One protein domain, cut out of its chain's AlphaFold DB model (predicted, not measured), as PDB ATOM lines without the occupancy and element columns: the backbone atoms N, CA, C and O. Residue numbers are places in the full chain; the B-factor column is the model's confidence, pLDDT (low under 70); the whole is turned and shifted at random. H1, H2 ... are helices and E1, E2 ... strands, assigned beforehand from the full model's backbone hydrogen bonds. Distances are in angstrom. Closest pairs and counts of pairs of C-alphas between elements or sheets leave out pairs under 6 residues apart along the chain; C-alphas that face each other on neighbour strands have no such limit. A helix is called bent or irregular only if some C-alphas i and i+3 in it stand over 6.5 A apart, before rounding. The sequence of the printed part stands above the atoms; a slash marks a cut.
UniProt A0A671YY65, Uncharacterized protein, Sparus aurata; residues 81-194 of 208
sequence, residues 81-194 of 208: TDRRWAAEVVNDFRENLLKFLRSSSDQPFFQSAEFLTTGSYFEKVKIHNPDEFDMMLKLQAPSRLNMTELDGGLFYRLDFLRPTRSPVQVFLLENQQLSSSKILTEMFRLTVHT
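Overview. This is residues 81 to 194 of the 208 residues of an uncharacterized protein of Sparus aurata (UniProt A0A671YY65). The long helix H1 has the small two-strand hairpin E1 and E2 beside its residues 94 to 102; a second hairpin, E3 and E4, lies toward the other end of the long axis, and helix H4 runs from there back toward H1. The long link from E1 to E2 reaches out toward the beginning of H1, and its residues 123 to 128 stick out. The printed part has 114 residues with four named helices and four named strands, in the order H1, H2, E1, E2, E3, E4, H3, H4; both two-strand sheets are antiparallel, and the class is mixed, helices and strands. The whole is loose, with a radius of gyration of the C-alphas of 17.0 A and spans of 52 by 38 by 22 A.

Arrangement. H1, residues 81 to 103, and H2, residues 108 to 112, touch only at the corner by their tight link; the closest C-alphas are those of Arg 102 and Gln 111, 4.0 A apart. The closest C-alphas of H1 and E1, residues 114 to 116, are those of Leu 98 and Glu 114, 7.1 A apart. E1 and E2, residues 136 to 138, form an antiparallel hairpin at 130 degrees, with N 116 and O 136 within hydrogen-bond range at 2.8 A. E3, residues 145 to 150, and E4, residues 155 to 160, form the other antiparallel hairpin, at 153 degrees, with N 148 and O 157 at 2.8 A. E2 and E3 are apart. H3, residues 167 to 171, only just touches H2, with 3 pairs of C-alphas within 8 A, the closest being Phe 109 and Pro 167 at 4.9 A. H4, residues 180 to 191, only just touches H3 with its residues 180 to 183 alone, also over 3 pairs; the closest C-alphas are those of Phe 171 and Lys 182, 5.7 A apart. H1 and H4 are near each other, with 7 pairs of C-alphas within 10 A. In H1 and H4 every O i to N i+4 pair is within hydrogen-bond range; H2 and H3 each have 0 of 1, and 1 of 2 O i to N i+3 pairs.

Along the chain. H1 begins at C-alpha 81 (-24.085, -20.271, -16.237) and is 33.3 A long. E3 and E4 are 15.5 A and 16.6 A long. H3 is irregular, but only just: C-alphas 167 and 170 are 6.6 A apart. H4, 16.4 A long, ends at C-alpha 191 (-34.294, -40.256, 2.062).

Size, cuts and confidence. The two C-alphas farthest apart, those of Thr 81 and Asn 175, are separated by 52.5 A. The printed part has no cut, and the link from E1 to E2, 19 residues, is long. The mean pLDDT of the printed part is 83.3; under 70 are residues 81 to 82, 120, 122 to 130, 143 and 192 to 194.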
ATOM      1  N   THR A  81     -25.060 -19.353 -16.843       65.25
ATOM      2  CA  THR A  81     -24.085 -20.271 -16.237       65.25
ATOM      3  C   THR A  81     -24.608 -20.899 -14.953       65.25
ATOM      4  O   THR A  81     -24.573 -22.118 -14.817       65.25
ATOM      5  N   ASP A  82     -25.176 -20.089 -14.067       68.06
ATOM      6  CA  ASP A  82     -25.609 -20.522 -12.736       68.06
ATOM      7  C   ASP A  82     -26.835 -21.438 -12.862       68.06
ATOM      8  O   ASP A  82     -26.948 -22.451 -12.176       68.06
ATOM      9  N   ARG A  83     -27.696 -21.165 -13.856       70.12
ATOM     10  CA  ARG A  83     -28.792 -22.066 -14.246       70.12
ATOM     11  C   ARG A  83     -28.303 -23.431 -14.707       70.12
ATOM     12  O   ARG A  83     -28.952 -24.417 -14.392       70.12
ATOM     13  N   ARG A  84     -27.236 -23.489 -15.510       73.69
ATOM     14  CA  ARG A  84     -26.730 -24.757 -16.064       73.69
ATOM     15  C   ARG A  84     -26.130 -25.623 -14.971       73.69
ATOM     16  O   ARG A  84     -26.495 -26.783 -14.873       73.69
ATOM     17  N   TRP A  85     -25.287 -25.038 -14.129       78.75
ATOM     18  CA  TRP A  85     -24.682 -25.776 -13.027       78.75
ATOM     19  C   TRP A  85     -25.741 -26.298 -12.052       78.75
ATOM     20  O   TRP A  85     -25.759 -27.481 -11.726       78.75
ATOM     21  N   ALA A  86     -26.695 -25.450 -11.655       78.06
ATOM     22  CA  ALA A  86     -27.757 -25.890 -10.760       78.06
ATOM     23  C   ALA A  86     -28.669 -26.947 -11.417       78.06
ATOM     24  O   ALA A  86     -29.105 -27.883 -10.752       78.06
ATOM     25  N   ALA A  87     -28.903 -26.848 -12.732       80.06
ATOM     26  CA  ALA A  87     -29.614 -27.867 -13.500       80.06
ATOM     27  C   ALA A  87     -28.918 -29.229 -13.464       80.06
ATOM     28  O   ALA A  87     -29.589 -30.244 -13.307       80.06
ATOM     29  N   GLU A  88     -27.597 -29.245 -13.645       83.75
ATOM     30  CA  GLU A  88     -26.782 -30.461 -13.616       83.75
ATOM     31  C   GLU A  88     -26.887 -31.132 -12.246       83.75
ATOM     32  O   GLU A  88     -27.323 -32.275 -12.168       83.75
ATOM     33  N   VAL A  89     -26.646 -30.383 -11.165       84.56
ATOM     34  CA  VAL A  89     -26.751 -30.900  -9.789       84.56
ATOM     35  C   VAL A  89     -28.146 -31.465  -9.495       84.56
ATOM     36  O   VAL A  89     -28.280 -32.542  -8.917       84.56
ATOM     37  N   VAL A  90     -29.202 -30.764  -9.916       83.44
ATOM     38  CA  VAL A  90     -30.595 -31.197  -9.718       83.44
ATOM     39  C   VAL A  90     -30.927 -32.455 -10.515       83.44
ATOM     40  O   VAL A  90     -31.604 -33.347  -9.999       83.44
ATOM     41  N   ASN A  91     -30.469 -32.543 -11.763       85.69
ATOM     42  CA  ASN A  91     -30.695 -33.719 -12.597       85.69
ATOM     43  C   ASN A  91     -29.938 -34.933 -12.048       85.69
ATOM     44  O   ASN A  91     -30.542 -35.998 -11.915       85.69
ATOM     45  N   ASP A  92     -28.683 -34.751 -11.641       87.75
ATOM     46  CA  ASP A  92     -27.870 -35.797 -11.020       87.75
ATOM     47  C   ASP A  92     -28.524 -36.305  -9.730       87.75
ATOM     48  O   ASP A  92     -28.655 -37.513  -9.515       87.75
ATOM     49  N   PHE A  93     -29.005 -35.394  -8.878       87.25
ATOM     50  CA  PHE A  93     -29.765 -35.752  -7.679       87.25
ATOM     51  C   PHE A  93     -31.011 -36.574  -8.026       87.25
ATOM     52  O   PHE A  93     -31.245 -37.632  -7.439       87.25
ATOM     53  N   ARG A  94     -31.794 -36.125  -9.011       87.25
ATOM     54  CA  ARG A  94     -33.006 -36.816  -9.466       87.25
ATOM     55  C   ARG A  94     -32.707 -38.236  -9.942       87.25
ATOM     56  O   ARG A  94     -33.424 -39.170  -9.575       87.25
ATOM     57  N   GLU A  95     -31.684 -38.415 -10.766       90.38
ATOM     58  CA  GLU A  95     -31.317 -39.730 -11.291       90.38
ATOM     59  C   GLU A  95     -30.854 -40.669 -10.176       90.38
ATOM     60  O   GLU A  95     -31.313 -41.814 -10.101       90.38
ATOM     61  N   ASN A  96     -30.025 -40.166  -9.262       91.00
ATOM     62  CA  ASN A  96     -29.543 -40.931  -8.118       91.00
ATOM     63  C   ASN A  96     -30.678 -41.315  -7.160       91.00
ATOM     64  O   ASN A  96     -30.756 -42.477  -6.753       91.00
ATOM     65  N   LEU A  97     -31.602 -40.394  -6.864       90.19
ATOM     66  CA  LEU A  97     -32.762 -40.676  -6.018       90.19
ATOM     67  C   LEU A  97     -33.673 -41.733  -6.656       90.19
ATOM     68  O   LEU A  97     -34.054 -42.694  -5.989       90.19
ATOM     69  N   LEU A  98     -33.984 -41.624  -7.953       90.88
ATOM     70  CA  LEU A  98     -34.780 -42.651  -8.639       90.88
ATOM     71  C   LEU A  98     -34.092 -44.012  -8.626       90.88
ATOM     72  O   LEU A  98     -34.748 -45.029  -8.404       90.88
ATOM     73  N   LYS A  99     -32.780 -44.042  -8.874       92.12
ATOM     74  CA  LYS A  99     -32.002 -45.280  -8.852       92.12
ATOM     75  C   LYS A  99     -32.056 -45.932  -7.473       92.12
ATOM     76  O   LYS A  99     -32.326 -47.127  -7.389       92.12
ATOM     77  N   PHE A 100     -31.878 -45.144  -6.414       91.88
ATOM     78  CA  PHE A 100     -31.995 -45.602  -5.034       91.88
ATOM     79  C   PHE A 100     -33.386 -46.184  -4.742       91.88
ATOM     80  O   PHE A 100     -33.487 -47.354  -4.370       91.88
ATOM     81  N   LEU A 101     -34.459 -45.430  -5.014       90.56
ATOM     82  CA  LEU A 101     -35.840 -45.867  -4.763       90.56
ATOM     83  C   LEU A 101     -36.205 -47.143  -5.540       90.56
ATOM     84  O   LEU A 101     -36.856 -48.034  -5.001       90.56
ATOM     85  N   ARG A 102     -35.739 -47.270  -6.789       91.81
ATOM     86  CA  ARG A 102     -35.940 -48.464  -7.634       91.81
ATOM     87  C   ARG A 102     -35.162 -49.686  -7.168       91.81
ATOM     88  O   ARG A 102     -35.594 -50.805  -7.419       91.81
ATOM     89  N   SER A 103     -34.028 -49.477  -6.509       90.19
ATOM     90  CA  SER A 103     -33.199 -50.558  -5.971       90.19
ATOM     91  C   SER A 103     -33.606 -51.006  -4.565       90.19
ATOM     92  O   SER A 103     -33.137 -52.044  -4.105       90.19
ATOM     93  N   SER A 104     -34.479 -50.255  -3.882       86.31
ATOM     94  CA  SER A 104     -34.915 -50.575  -2.523       86.31
ATOM     95  C   SER A 104     -35.760 -51.851  -2.503       86.31
ATOM     96  O   SER A 104     -36.895 -51.871  -2.984       86.31
ATOM     97  N   SER A 105     -35.210 -52.927  -1.935       86.44
ATOM     98  CA  SER A 105     -35.935 -54.175  -1.668       86.44
ATOM     99  C   SER A 105     -36.882 -54.060  -0.478       86.44
ATOM    100  O   SER A 105     -37.906 -54.737  -0.444       86.44
ATOM    101  N   ASP A 106     -36.540 -53.199   0.479       86.50
ATOM    102  CA  ASP A 106     -37.240 -53.079   1.758       86.50
ATOM    103  C   ASP A 106     -38.631 -52.477   1.575       86.50
ATOM    104  O   ASP A 106     -39.571 -52.864   2.266       86.50
ATOM    105  N   GLN A 107     -38.777 -51.566   0.604       88.94
ATOM    106  CA  GLN A 107     -40.037 -50.884   0.347       88.94
ATOM    107  C   GLN A 107     -40.390 -50.843  -1.153       88.94
ATOM    108  O   GLN A 107     -40.298 -49.791  -1.797       88.94
ATOM    109  N   PRO A 108     -40.886 -51.964  -1.724       91.19
ATOM    110  CA  PRO A 108     -41.114 -52.104  -3.167       91.19
ATOM    111  C   PRO A 108     -42.130 -51.120  -3.762       91.19
ATOM    112  O   PRO A 108     -42.160 -50.904  -4.970       91.19
ATOM    113  N   PHE A 109     -42.972 -50.501  -2.931       89.69
ATOM    114  CA  PHE A 109     -43.944 -49.499  -3.375       89.69
ATOM    115  C   PHE A 109     -43.285 -48.313  -4.100       89.69
ATOM    116  O   PHE A 109     -43.806 -47.842  -5.115       89.69
ATOM    117  N   PHE A 110     -42.113 -47.877  -3.630       90.50
ATOM    118  CA  PHE A 110     -41.397 -46.737  -4.205       90.50
ATOM    119  C   PHE A 110     -40.622 -47.077  -5.483       90.50
ATOM    120  O   PHE A 110     -40.143 -46.173  -6.160       90.50
ATOM    121  N   GLN A 111     -40.553 -48.349  -5.888       91.88
ATOM    122  CA  GLN A 111     -39.872 -48.729  -7.130       91.88
ATOM    123  C   GLN A 111     -40.590 -48.204  -8.381       91.88
ATOM    124  O   GLN A 111     -39.969 -48.001  -9.421       91.88
ATOM    125  N   SER A 112     -41.891 -47.925  -8.270       89.31
ATOM    126  CA  SER A 112     -42.682 -47.285  -9.330       89.31
ATOM    127  C   SER A 112     -42.476 -45.768  -9.425       89.31
ATOM    128  O   SER A 112     -43.153 -45.109 -10.214       89.31
ATOM    129  N   ALA A 113     -41.578 -45.197  -8.615       89.94
ATOM    130  CA  ALA A 113     -41.350 -43.764  -8.578       89.94
ATOM    131  C   ALA A 113     -40.884 -43.216  -9.928       89.94
ATOM    132  O   ALA A 113     -39.977 -43.735 -10.597       89.94
ATOM    133  N   GLU A 114     -41.495 -42.096 -10.286       90.06
ATOM    134  CA  GLU A 114     -41.129 -41.268 -11.417       90.06
ATOM    135  C   GLU A 114     -41.259 -39.807 -11.010       90.06
ATOM    136  O   GLU A 114     -42.166 -39.426 -10.273       90.06
ATOM    137  N   PHE A 115     -40.378 -38.958 -11.521       88.19
ATOM    138  CA  PHE A 115     -40.537 -37.523 -11.341       88.19
ATOM    139  C   PHE A 115     -41.571 -36.964 -12.309       88.19
ATOM    140  O   PHE A 115     -41.584 -37.294 -13.499       88.19
ATOM    141  N   LEU A 116     -42.387 -36.058 -11.793       83.00
ATOM    142  CA  LEU A 116     -43.256 -35.197 -12.566       83.00
ATOM    143  C   LEU A 116     -42.479 -33.920 -12.927       83.00
ATOM    144  O   LEU A 116     -41.858 -33.292 -12.068       83.00
ATOM    145  N   THR A 117     -42.455 -33.557 -14.212       78.44
ATOM    146  CA  THR A 117     -41.749 -32.364 -14.713       78.44
ATOM    147  C   THR A 117     -42.575 -31.112 -14.445       78.44
ATOM    148  O   THR A 117     -43.189 -30.547 -15.348       78.44
ATOM    149  N   THR A 118     -42.629 -30.727 -13.181       71.50
ATOM    150  CA  THR A 118     -43.454 -29.642 -12.643       71.50
ATOM    151  C   THR A 118     -42.647 -28.817 -11.667       71.50
ATOM    152  O   THR A 118     -41.700 -29.329 -11.073       71.50
ATOM    153  N   GLY A 119     -43.066 -27.574 -11.460       70.31
ATOM    154  CA  GLY A 119     -42.419 -26.668 -10.528       70.31
ATOM    155  C   GLY A 119     -41.764 -25.503 -11.249       70.31
ATOM    156  O   GLY A 119     -41.431 -25.552 -12.439       70.31
ATOM    157  N   SER A 120     -41.555 -24.441 -10.480       68.69
ATOM    158  CA  SER A 120     -41.126 -23.132 -10.975       68.69
ATOM    159  C   SER A 120     -39.813 -23.166 -11.772       68.69
ATOM    160  O   SER A 120     -39.610 -22.371 -12.699       68.69
ATOM    161  N   TYR A 121     -38.939 -24.123 -11.454       71.06
ATOM    162  CA  TYR A 121     -37.707 -24.392 -12.184       71.06
ATOM    163  C   TYR A 121     -37.960 -24.864 -13.629       71.06
ATOM    164  O   TYR A 121     -37.403 -24.293 -14.573       71.06
ATOM    165  N   PHE A 122     -38.838 -25.853 -13.823       66.06
ATOM    166  CA  PHE A 122     -39.183 -26.381 -15.150       66.06
ATOM    167  C   PHE A 122     -40.020 -25.384 -15.961       66.06
ATOM    168  O   PHE A 122     -39.854 -25.276 -17.178       66.06
ATOM    169  N   GLU A 123     -40.849 -24.593 -15.283       69.75
ATOM    170  CA  GLU A 123     -41.693 -23.551 -15.882       69.75
ATOM    171  C   GLU A 123     -40.922 -22.258 -16.205       69.75
ATOM    172  O   GLU A 123     -41.439 -21.373 -16.884       69.75
ATOM    173  N   LYS A 124     -39.650 -22.164 -15.783       67.19
ATOM    174  CA  LYS A 124     -38.756 -21.008 -15.990       67.19
ATOM    175  C   LYS A 124     -39.296 -19.701 -15.389       67.19
ATOM    176  O   LYS A 124     -38.963 -18.629 -15.892       67.19
ATOM    177  N   VAL A 125     -40.071 -19.790 -14.309       62.34
ATOM    178  CA  VAL A 125     -40.679 -18.636 -13.619       62.34
ATOM    179  C   VAL A 125     -39.867 -18.143 -12.414       62.34
ATOM    180  O   VAL A 125     -40.243 -17.156 -11.793       62.34
ATOM    181  N   LYS A 126     -38.732 -18.776 -12.078       64.06
ATOM    182  CA  LYS A 126     -37.790 -18.249 -11.072       64.06
ATOM    183  C   LYS A 126     -37.115 -16.970 -11.600       64.06
ATOM    184  O   LYS A 126     -36.410 -17.010 -12.608       64.06
ATOM    185  N   ILE A 127     -37.340 -15.852 -10.907       54.81
ATOM    186  CA  ILE A 127     -36.960 -14.488 -11.328       54.81
ATOM    187  C   ILE A 127     -35.748 -13.895 -10.590       54.81
ATOM    188  O   ILE A 127     -35.371 -12.775 -10.907       54.81
ATOM    189  N   HIS A 128     -35.150 -14.583  -9.608       53.84
ATOM    190  CA  HIS A 128     -34.085 -13.972  -8.795       53.84
ATOM    191  C   HIS A 128     -32.898 -14.894  -8.479       53.84
ATOM    192  O   HIS A 128     -31.789 -14.551  -8.863       53.84
ATOM    193  N   ASN A 129     -33.103 -16.067  -7.859       62.41
ATOM    194  CA  ASN A 129     -32.027 -17.019  -7.524       62.41
ATOM    195  C   ASN A 129     -32.435 -18.483  -7.811       62.41
ATOM    196  O   ASN A 129     -33.620 -18.811  -7.715       62.41
ATOM    197  N   PRO A 130     -31.490 -19.368  -8.197       64.94
ATOM    198  CA  PRO A 130     -31.701 -20.814  -8.300       64.94
ATOM    199  C   PRO A 130     -31.375 -21.514  -6.966       64.94
ATOM    200  O   PRO A 130     -30.631 -22.487  -6.942       64.94
ATOM    201  N   ASP A 131     -31.850 -20.973  -5.851       70.25
ATOM    202  CA  ASP A 131     -31.607 -21.474  -4.491       70.25
ATOM    203  C   ASP A 131     -32.695 -22.441  -3.997       70.25
ATOM    204  O   ASP A 131     -32.515 -23.110  -2.982       70.25
ATOM    205  N   GLU A 132     -33.797 -22.566  -4.740       72.56
ATOM    206  CA  GLU A 132     -34.937 -23.415  -4.395       72.56
ATOM    207  C   GLU A 132     -35.403 -24.249  -5.594       72.56
ATOM    208  O   GLU A 132     -35.630 -23.729  -6.696       72.56
ATOM    209  N   PHE A 133     -35.602 -25.546  -5.346       75.44
ATOM    210  CA  PHE A 133     -36.086 -26.514  -6.324       75.44
ATOM    211  C   PHE A 133     -37.211 -27.356  -5.735       75.44
ATOM    212  O   PHE A 133     -36.982 -28.197  -4.869       75.44
ATOM    213  N   ASP A 134     -38.413 -27.180  -6.276       78.38
ATOM    214  CA  ASP A 134     -39.542 -28.058  -5.992       78.38
ATOM    215  C   ASP A 134     -39.519 -29.236  -6.963       78.38
ATOM    216  O   ASP A 134     -39.484 -29.050  -8.183       78.38
ATOM    217  N   MET A 135     -39.561 -30.459  -6.436       80.88
ATOM    218  CA  MET A 135     -39.686 -31.665  -7.249       80.88
ATOM    219  C   MET A 135     -40.864 -32.495  -6.769       80.88
ATOM    220  O   MET A 135     -41.022 -32.741  -5.576       80.88
ATOM    221  N   MET A 136     -41.667 -32.978  -7.714       86.88
ATOM    222  CA  MET A 136     -42.781 -33.870  -7.412       86.88
ATOM    223  C   MET A 136     -42.465 -35.282  -7.894       86.88
ATOM    224  O   MET A 136     -42.079 -35.482  -9.047       86.88
ATOM    225  N   LEU A 137     -42.648 -36.264  -7.012       88.19
ATOM    226  CA  LEU A 137     -42.623 -37.678  -7.366       88.19
ATOM    227  C   LEU A 137     -44.052 -38.199  -7.485       88.19
ATOM    228  O   LEU A 137     -44.863 -38.033  -6.575       88.19
ATOM    229  N   LYS A 138     -44.339 -38.877  -8.593       87.81
ATOM    230  CA  LYS A 138     -45.545 -39.680  -8.765       87.81
ATOM    231  C   LYS A 138     -45.212 -41.149  -8.526       87.81
ATOM    232  O   LYS A 138     -44.136 -41.633  -8.882       87.81
ATOM    233  N   LEU A 139     -46.161 -41.843  -7.916       87.88
ATOM    234  CA  LEU A 139     -46.111 -43.276  -7.648       87.88
ATOM    235  C   LEU A 139     -47.291 -43.921  -8.355       87.88
ATOM    236  O   LEU A 139     -48.363 -43.319  -8.457       87.88
ATOM    237  N   GLN A 140     -47.103 -45.141  -8.849       81.06
ATOM    238  CA  GLN A 140     -48.184 -45.830  -9.529       81.06
ATOM    239  C   GLN A 140     -49.278 -46.192  -8.522       81.06
ATOM    240  O   GLN A 140     -49.067 -46.964  -7.583       81.06
ATOM    241  N   ALA A 141     -50.466 -45.634  -8.737       70.38
ATOM    242  CA  ALA A 141     -51.622 -45.944  -7.922       70.38
ATOM    243  C   ALA A 141     -52.280 -47.256  -8.372       70.38
ATOM    244  O   ALA A 141     -52.295 -47.580  -9.564       70.38
ATOM    245  N   PRO A 142     -52.876 -48.016  -7.447       70.69
ATOM    246  CA  PRO A 142     -53.691 -49.167  -7.808       70.69
ATOM    247  C   PRO A 142     -54.981 -48.748  -8.512       70.69
ATOM    248  O   PRO A 142     -55.603 -47.753  -8.165       70.69
ATOM    249  N   SER A 143     -55.446 -49.565  -9.453       67.38
ATOM    250  CA  SER A 143     -56.574 -49.244 -10.340       67.38
ATOM    251  C   SER A 143     -57.966 -49.261  -9.686       67.38
ATOM    252  O   SER A 143     -58.970 -49.106 -10.376       67.38
ATOM    253  N   ARG A 144     -58.076 -49.504  -8.372       80.56
ATOM    254  CA  ARG A 144     -59.362 -49.735  -7.683       80.56
ATOM    255  C   ARG A 144     -59.428 -49.052  -6.320       80.56
ATOM    256  O   ARG A 144     -59.527 -49.712  -5.283       80.56
ATOM    257  N   LEU A 145     -59.387 -47.728  -6.346       86.38
ATOM    258  CA  LEU A 145     -59.550 -46.864  -5.182       86.38
ATOM    259  C   LEU A 145     -60.824 -46.029  -5.305       86.38
ATOM    260  O   LEU A 145     -61.224 -45.647  -6.403       86.38
ATOM    261  N   ASN A 146     -61.467 -45.786  -4.169       90.00
ATOM    262  CA  ASN A 146     -62.519 -44.802  -4.021       90.00
ATOM    263  C   ASN A 146     -61.905 -43.507  -3.488       90.00
ATOM    264  O   ASN A 146     -61.038 -43.543  -2.612       90.00
ATOM    265  N   MET A 147     -62.372 -42.380  -4.008       91.50
ATOM    266  CA  MET A 147     -61.917 -41.060  -3.612       91.50
ATOM    267  C   MET A 147     -63.093 -40.327  -2.971       91.50
ATOM    268  O   MET A 147     -64.071 -40.010  -3.642       91.50
ATOM    269  N   THR A 148     -63.018 -40.103  -1.659       92.56
ATOM    270  CA  THR A 148     -64.027 -39.329  -0.928       92.56
ATOM    271  C   THR A 148     -63.536 -37.899  -0.784       92.56
ATOM    272  O   THR A 148     -62.461 -37.673  -0.229       92.56
ATOM    273  N   GLU A 149     -64.321 -36.949  -1.276       94.69
ATOM    274  CA  GLU A 149     -64.051 -35.522  -1.148       94.69
ATOM    275  C   GLU A 149     -64.108 -35.061   0.312       94.69
ATOM    276  O   GLU A 149     -64.999 -35.450   1.068       94.69
ATOM    277  N   LEU A 150     -63.150 -34.222   0.692       90.00
ATOM    278  CA  LEU A 150     -63.064 -33.529   1.968       90.00
ATOM    279  C   LEU A 150     -62.841 -32.031   1.696       90.00
ATOM    280  O   LEU A 150     -62.218 -31.656   0.701       90.00
ATOM    281  N   ASP A 151     -63.355 -31.180   2.582       92.69
ATOM    282  CA  ASP A 151     -63.195 -29.717   2.545       92.69
ATOM    283  C   ASP A 151     -63.478 -29.074   1.173       92.69
ATOM    284  O   ASP A 151     -62.729 -28.226   0.690       92.69
ATOM    285  N   GLY A 152     -64.569 -29.496   0.527       90.19
ATOM    286  CA  GLY A 152     -65.037 -28.901  -0.730       90.19
ATOM    287  C   GLY A 152     -64.100 -29.113  -1.923       90.19
ATOM    288  O   GLY A 152     -63.979 -28.224  -2.765       90.19
ATOM    289  N   GLY A 153     -63.395 -30.248  -1.973       88.69
ATOM    290  CA  GLY A 153     -62.615 -30.648  -3.149       88.69
ATOM    291  C   GLY A 153     -61.119 -30.428  -3.010       88.69
ATOM    292  O   GLY A 153     -60.370 -30.777  -3.923       88.69
ATOM    293  N   LEU A 154     -60.680 -29.861  -1.883       88.81
ATOM    294  CA  LEU A 154     -59.274 -29.568  -1.615       88.81
ATOM    295  C   LEU A 154     -58.510 -30.792  -1.118       88.81
ATOM    296  O   LEU A 154     -57.353 -30.990  -1.487       88.81
ATOM    297  N   PHE A 155     -59.156 -31.621  -0.300       88.69
ATOM    298  CA  PHE A 155     -58.560 -32.836   0.237       88.69
ATOM    299  C   PHE A 155     -59.382 -34.050  -0.162       88.69
ATOM    300  O   PHE A 155     -60.589 -33.978  -0.380       88.69
ATOM    301  N   TYR A 156     -58.713 -35.196  -0.229       90.25
ATOM    302  CA  TYR A 156     -59.368 -36.448  -0.552       90.25
ATOM    303  C   TYR A 156     -58.919 -37.545   0.393       90.25
ATOM    304  O   TYR A 156     -57.726 -37.729   0.651       90.25
ATOM    305  N   ARG A 157     -59.893 -38.316   0.872       90.50
ATOM    306  CA  ARG A 157     -59.635 -39.612   1.489       90.50
ATOM    307  C   ARG A 157     -59.624 -40.680   0.407       90.50
ATOM    308  O   ARG A 157     -60.538 -40.749  -0.413       90.50
ATOM    309  N   LEU A 158     -58.599 -41.522   0.440       91.44
ATOM    310  CA  LEU A 158     -58.413 -42.612  -0.507       91.44
ATOM    311  C   LEU A 158     -58.659 -43.939   0.198       91.44
ATOM    312  O   LEU A 158     -57.928 -44.287   1.124       91.44
ATOM    313  N   ASP A 159     -59.662 -44.678  -0.261       91.12
ATOM    314  CA  ASP A 159     -60.073 -45.950   0.326       91.12
ATOM    315  C   ASP A 159     -59.981 -47.059  -0.722       91.12
ATOM    316  O   ASP A 159     -60.451 -46.922  -1.853       91.12
ATOM    317  N   PHE A 160     -59.384 -48.191  -0.369       89.50
ATOM    318  CA  PHE A 160     -59.324 -49.334  -1.272       89.50
ATOM    319  C   PHE A 160     -60.652 -50.078  -1.264       89.50
ATOM    320  O   PHE A 160     -61.123 -50.518  -0.218       89.50
ATOM    321  N   LEU A 161     -61.221 -50.308  -2.451       87.94
ATOM    322  CA  LEU A 161     -62.497 -51.020  -2.587       87.94
ATOM    323  C   LEU A 161     -62.423 -52.473  -2.091       87.94
ATOM    324  O   LEU A 161     -63.445 -53.066  -1.756       87.94
ATOM    325  N   ARG A 162     -61.227 -53.074  -2.107       85.62
ATOM    326  CA  ARG A 162     -60.953 -54.435  -1.630       85.62
ATOM    327  C   ARG A 162     -59.528 -54.528  -1.075       85.62
ATOM    328  O   ARG A 162     -58.675 -53.741  -1.492       85.62
ATOM    329  N   PRO A 163     -59.235 -55.520  -0.218       85.00
ATOM    330  CA  PRO A 163     -57.866 -55.875   0.139       85.00
ATOM    331  C   PRO A 163     -56.988 -56.070  -1.096       85.00
ATOM    332  O   PRO A 163     -57.375 -56.743  -2.053       85.00
ATOM    333  N   THR A 164     -55.802 -55.470  -1.068       85.31
ATOM    334  CA  THR A 164     -54.796 -55.600  -2.121       85.31
ATOM    335  C   THR A 164     -53.597 -56.372  -1.594       85.31
ATOM    336  O   THR A 164     -53.264 -56.252  -0.423       85.31
ATOM    337  N   ARG A 165     -52.943 -57.142  -2.470       86.62
ATOM    338  CA  ARG A 165     -51.639 -57.775  -2.202       86.62
ATOM    339  C   ARG A 165     -50.463 -56.948  -2.728       86.62
ATOM    340  O   ARG A 165     -49.318 -57.381  -2.654       86.62
ATOM    341  N   SER A 166     -50.741 -55.790  -3.331       88.06
ATOM    342  CA  SER A 166     -49.703 -54.909  -3.865       88.06
ATOM    343  C   SER A 166     -48.874 -54.288  -2.734       88.06
ATOM    344  O   SER A 166     -49.426 -54.064  -1.655       88.06
ATOM    345  N   PRO A 167     -47.616 -53.884  -2.990       89.94
ATOM    346  CA  PRO A 167     -46.731 -53.297  -1.977       89.94
ATOM    347  C   PRO A 167     -47.312 -52.115  -1.188       89.94
ATOM    348  O   PRO A 167     -46.924 -51.894  -0.048       89.94
ATOM    349  N   VAL A 168     -48.284 -51.386  -1.749       89.25
ATOM    350  CA  VAL A 168     -48.997 -50.293  -1.060       89.25
ATOM    351  C   VAL A 168     -49.752 -50.736   0.204       89.25
ATOM    352  O   VAL A 168     -50.080 -49.897   1.037       89.25
ATOM    353  N   GLN A 169     -50.032 -52.038   0.368       89.94
ATOM    354  CA  GLN A 169     -50.846 -52.572   1.467       89.94
ATOM    355  C   GLN A 169     -50.303 -52.190   2.851       89.94
ATOM    356  O   GLN A 169     -51.076 -52.016   3.786       89.94
ATOM    357  N   VAL A 170     -48.982 -52.010   2.978       91.44
ATOM    358  CA  VAL A 170     -48.330 -51.655   4.249       91.44
ATOM    359  C   VAL A 170     -48.713 -50.252   4.738       91.44
ATOM    360  O   VAL A 170     -48.638 -49.953   5.930       91.44
ATOM    361  N   PHE A 171     -49.176 -49.400   3.821       91.62
ATOM    362  CA  PHE A 171     -49.620 -48.039   4.104       91.62
ATOM    363  C   PHE A 171     -51.119 -47.941   4.375       91.62
ATOM    364  O   PHE A 171     -51.623 -46.841   4.608       91.62
ATOM    365  N   LEU A 172     -51.843 -49.061   4.359       91.94
ATOM    366  CA  LEU A 172     -53.261 -49.071   4.689       91.94
ATOM    367  C   LEU A 172     -53.478 -49.036   6.207       91.94
ATOM    368  O   LEU A 172     -52.641 -49.466   7.013       91.94
ATOM    369  N   LEU A 173     -54.608 -48.460   6.595       92.94
ATOM    370  CA  LEU A 173     -55.201 -48.578   7.920       92.94
ATOM    371  C   LEU A 173     -56.153 -49.788   7.951       92.94
ATOM    372  O   LEU A 173     -56.459 -50.375   6.913       92.94
ATOM    373  N   GLU A 174     -56.643 -50.152   9.136       89.50
ATOM    374  CA  GLU A 174     -57.527 -51.316   9.335       89.50
ATOM    375  C   GLU A 174     -58.822 -51.249   8.506       89.50
ATOM    376  O   GLU A 174     -59.371 -52.271   8.104       89.50
ATOM    377  N   ASN A 175     -59.288 -50.038   8.198       90.00
ATOM    378  CA  ASN A 175     -60.481 -49.758   7.400       90.00
ATOM    379  C   ASN A 175     -60.211 -49.660   5.884       90.00
ATOM    380  O   ASN A 175     -61.050 -49.126   5.165       90.00
ATOM    381  N   GLN A 176     -59.060 -50.134   5.388       90.12
ATOM    382  CA  GLN A 176     -58.648 -50.040   3.977       90.12
ATOM    383  C   GLN A 176     -58.369 -48.615   3.463       90.12
ATOM    384  O   GLN A 176     -58.161 -48.426   2.260       90.12
ATOM    385  N   GLN A 177     -58.300 -47.631   4.357       91.75
ATOM    386  CA  GLN A 177     -57.909 -46.263   4.033       91.75
ATOM    387  C   GLN A 177     -56.397 -46.169   3.820       91.75
ATOM    388  O   GLN A 177     -55.612 -46.708   4.601       91.75
ATOM    389  N   LEU A 178     -55.973 -45.436   2.794       91.62
ATOM    390  CA  LEU A 178     -54.569 -45.125   2.562       91.62
ATOM    391  C   LEU A 178     -54.094 -44.045   3.539       91.62
ATOM    392  O   LEU A 178     -54.662 -42.955   3.614       91.62
ATOM    393  N   SER A 179     -53.022 -44.333   4.272       92.75
ATOM    394  CA  SER A 179     -52.419 -43.390   5.205       92.75
ATOM    395  C   SER A 179     -51.313 -42.585   4.532       92.75
ATOM    396  O   SER A 179     -50.196 -43.073   4.343       92.75
ATOM    397  N   SER A 180     -51.601 -41.317   4.234       90.81
ATOM    398  CA  SER A 180     -50.592 -40.376   3.737       90.81
ATOM    399  C   SER A 180     -49.434 -40.226   4.724       90.81
ATOM    400  O   SER A 180     -48.282 -40.219   4.309       90.81
ATOM    401  N   SER A 181     -49.711 -40.185   6.032       91.38
ATOM    402  CA  SER A 181     -48.664 -40.060   7.052       91.38
ATOM    403  C   SER A 181     -47.698 -41.244   7.044       91.38
ATOM    404  O   SER A 181     -46.494 -41.019   7.073       91.38
ATOM    405  N   LYS A 182     -48.176 -42.492   6.920       93.31
ATOM    406  CA  LYS A 182     -47.281 -43.656   6.803       93.31
ATOM    407  C   LYS A 182     -46.404 -43.586   5.545       93.31
ATOM    408  O   LYS A 182     -45.218 -43.888   5.632       93.31
ATOM    409  N   ILE A 183     -46.961 -43.175   4.399       91.44
ATOM    410  CA  ILE A 183     -46.192 -43.021   3.147       91.44
ATOM    411  C   ILE A 183     -45.105 -41.956   3.311       91.44
ATOM    412  O   ILE A 183     -43.958 -42.192   2.943       91.44
ATOM    413  N   LEU A 184     -45.462 -40.795   3.869       90.56
ATOM    414  CA  LEU A 184     -44.536 -39.680   4.077       90.56
ATOM    415  C   LEU A 184     -43.417 -40.046   5.054       90.56
ATOM    416  O   LEU A 184     -42.252 -39.794   4.758       90.56
ATOM    417  N   THR A 185     -43.751 -40.685   6.177       90.75
ATOM    418  CA  THR A 185     -42.762 -41.153   7.156       90.75
ATOM    419  C   THR A 185     -41.789 -42.143   6.532       90.75
ATOM    420  O   THR A 185     -40.586 -42.047   6.762       90.75
ATOM    421  N   GLU A 186     -42.282 -43.073   5.717       90.69
ATOM    422  CA  GLU A 186     -41.419 -44.075   5.098       90.69
ATOM    423  C   GLU A 186     -40.538 -43.477   3.999       90.69
ATOM    424  O   GLU A 186     -39.355 -43.795   3.919       90.69
ATOM    425  N   MET A 187     -41.071 -42.542   3.207       88.88
ATOM    426  CA  MET A 187     -40.271 -41.768   2.260       88.88
ATOM    427  C   MET A 187     -39.155 -41.008   2.987       88.88
ATOM    428  O   MET A 187     -37.999 -41.107   2.595       88.88
ATOM    429  N   PHE A 188     -39.486 -40.323   4.086       86.75
ATOM    430  CA  PHE A 188     -38.515 -39.615   4.917       86.75
ATOM    431  C   PHE A 188     -37.452 -40.570   5.472       86.75
ATOM    432  O   PHE A 188     -36.265 -40.281   5.390       86.75
ATOM    433  N   ARG A 189     -37.842 -41.751   5.964       87.94
ATOM    434  CA  ARG A 189     -36.902 -42.772   6.453       87.94
ATOM    435  C   ARG A 189     -35.923 -43.227   5.367       87.94
ATOM    436  O   ARG A 189     -34.746 -43.429   5.658       87.94
ATOM    437  N   LEU A 190     -36.400 -43.379   4.132       85.94
ATOM    438  CA  LEU A 190     -35.578 -43.775   2.988       85.94
ATOM    439  C   LEU A 190     -34.640 -42.651   2.531       85.94
ATOM    440  O   LEU A 190     -33.505 -42.935   2.159       85.94
ATOM    441  N   THR A 191     -35.080 -41.390   2.570       76.81
ATOM    442  CA  THR A 191     -34.294 -40.256   2.062       76.81
ATOM    443  C   THR A 191     -33.439 -39.552   3.105       76.81
ATOM    444  O   THR A 191     -32.512 -38.860   2.731       76.81
ATOM    445  N   VAL A 192     -33.693 -39.675   4.404       66.50
ATOM    446  CA  VAL A 192     -32.968 -38.879   5.424       66.50
ATOM    447  C   VAL A 192     -31.649 -39.509   5.848       66.50
ATOM    448  O   VAL A 192     -30.807 -38.841   6.436       66.50
ATOM    449  N   HIS A 193     -31.398 -40.759   5.458       55.28
ATOM    450  CA  HIS A 193     -30.032 -41.285   5.455       55.28
ATOM    451  C   HIS A 193     -29.145 -40.660   4.365       55.28
ATOM    452  O   HIS A 193     -27.930 -40.841   4.403       55.28
ATOM    453  N   THR A 194     -29.731 -39.924   3.418       48.81
ATOM    454  CA  THR A 194     -29.004 -39.019   2.527       48.81
ATOM    455  C   THR A 194     -29.221 -37.606   3.051       48.81
ATOM    456  O   THR A 194     -30.338 -37.096   3.016       48.81
TER     457      THR A 194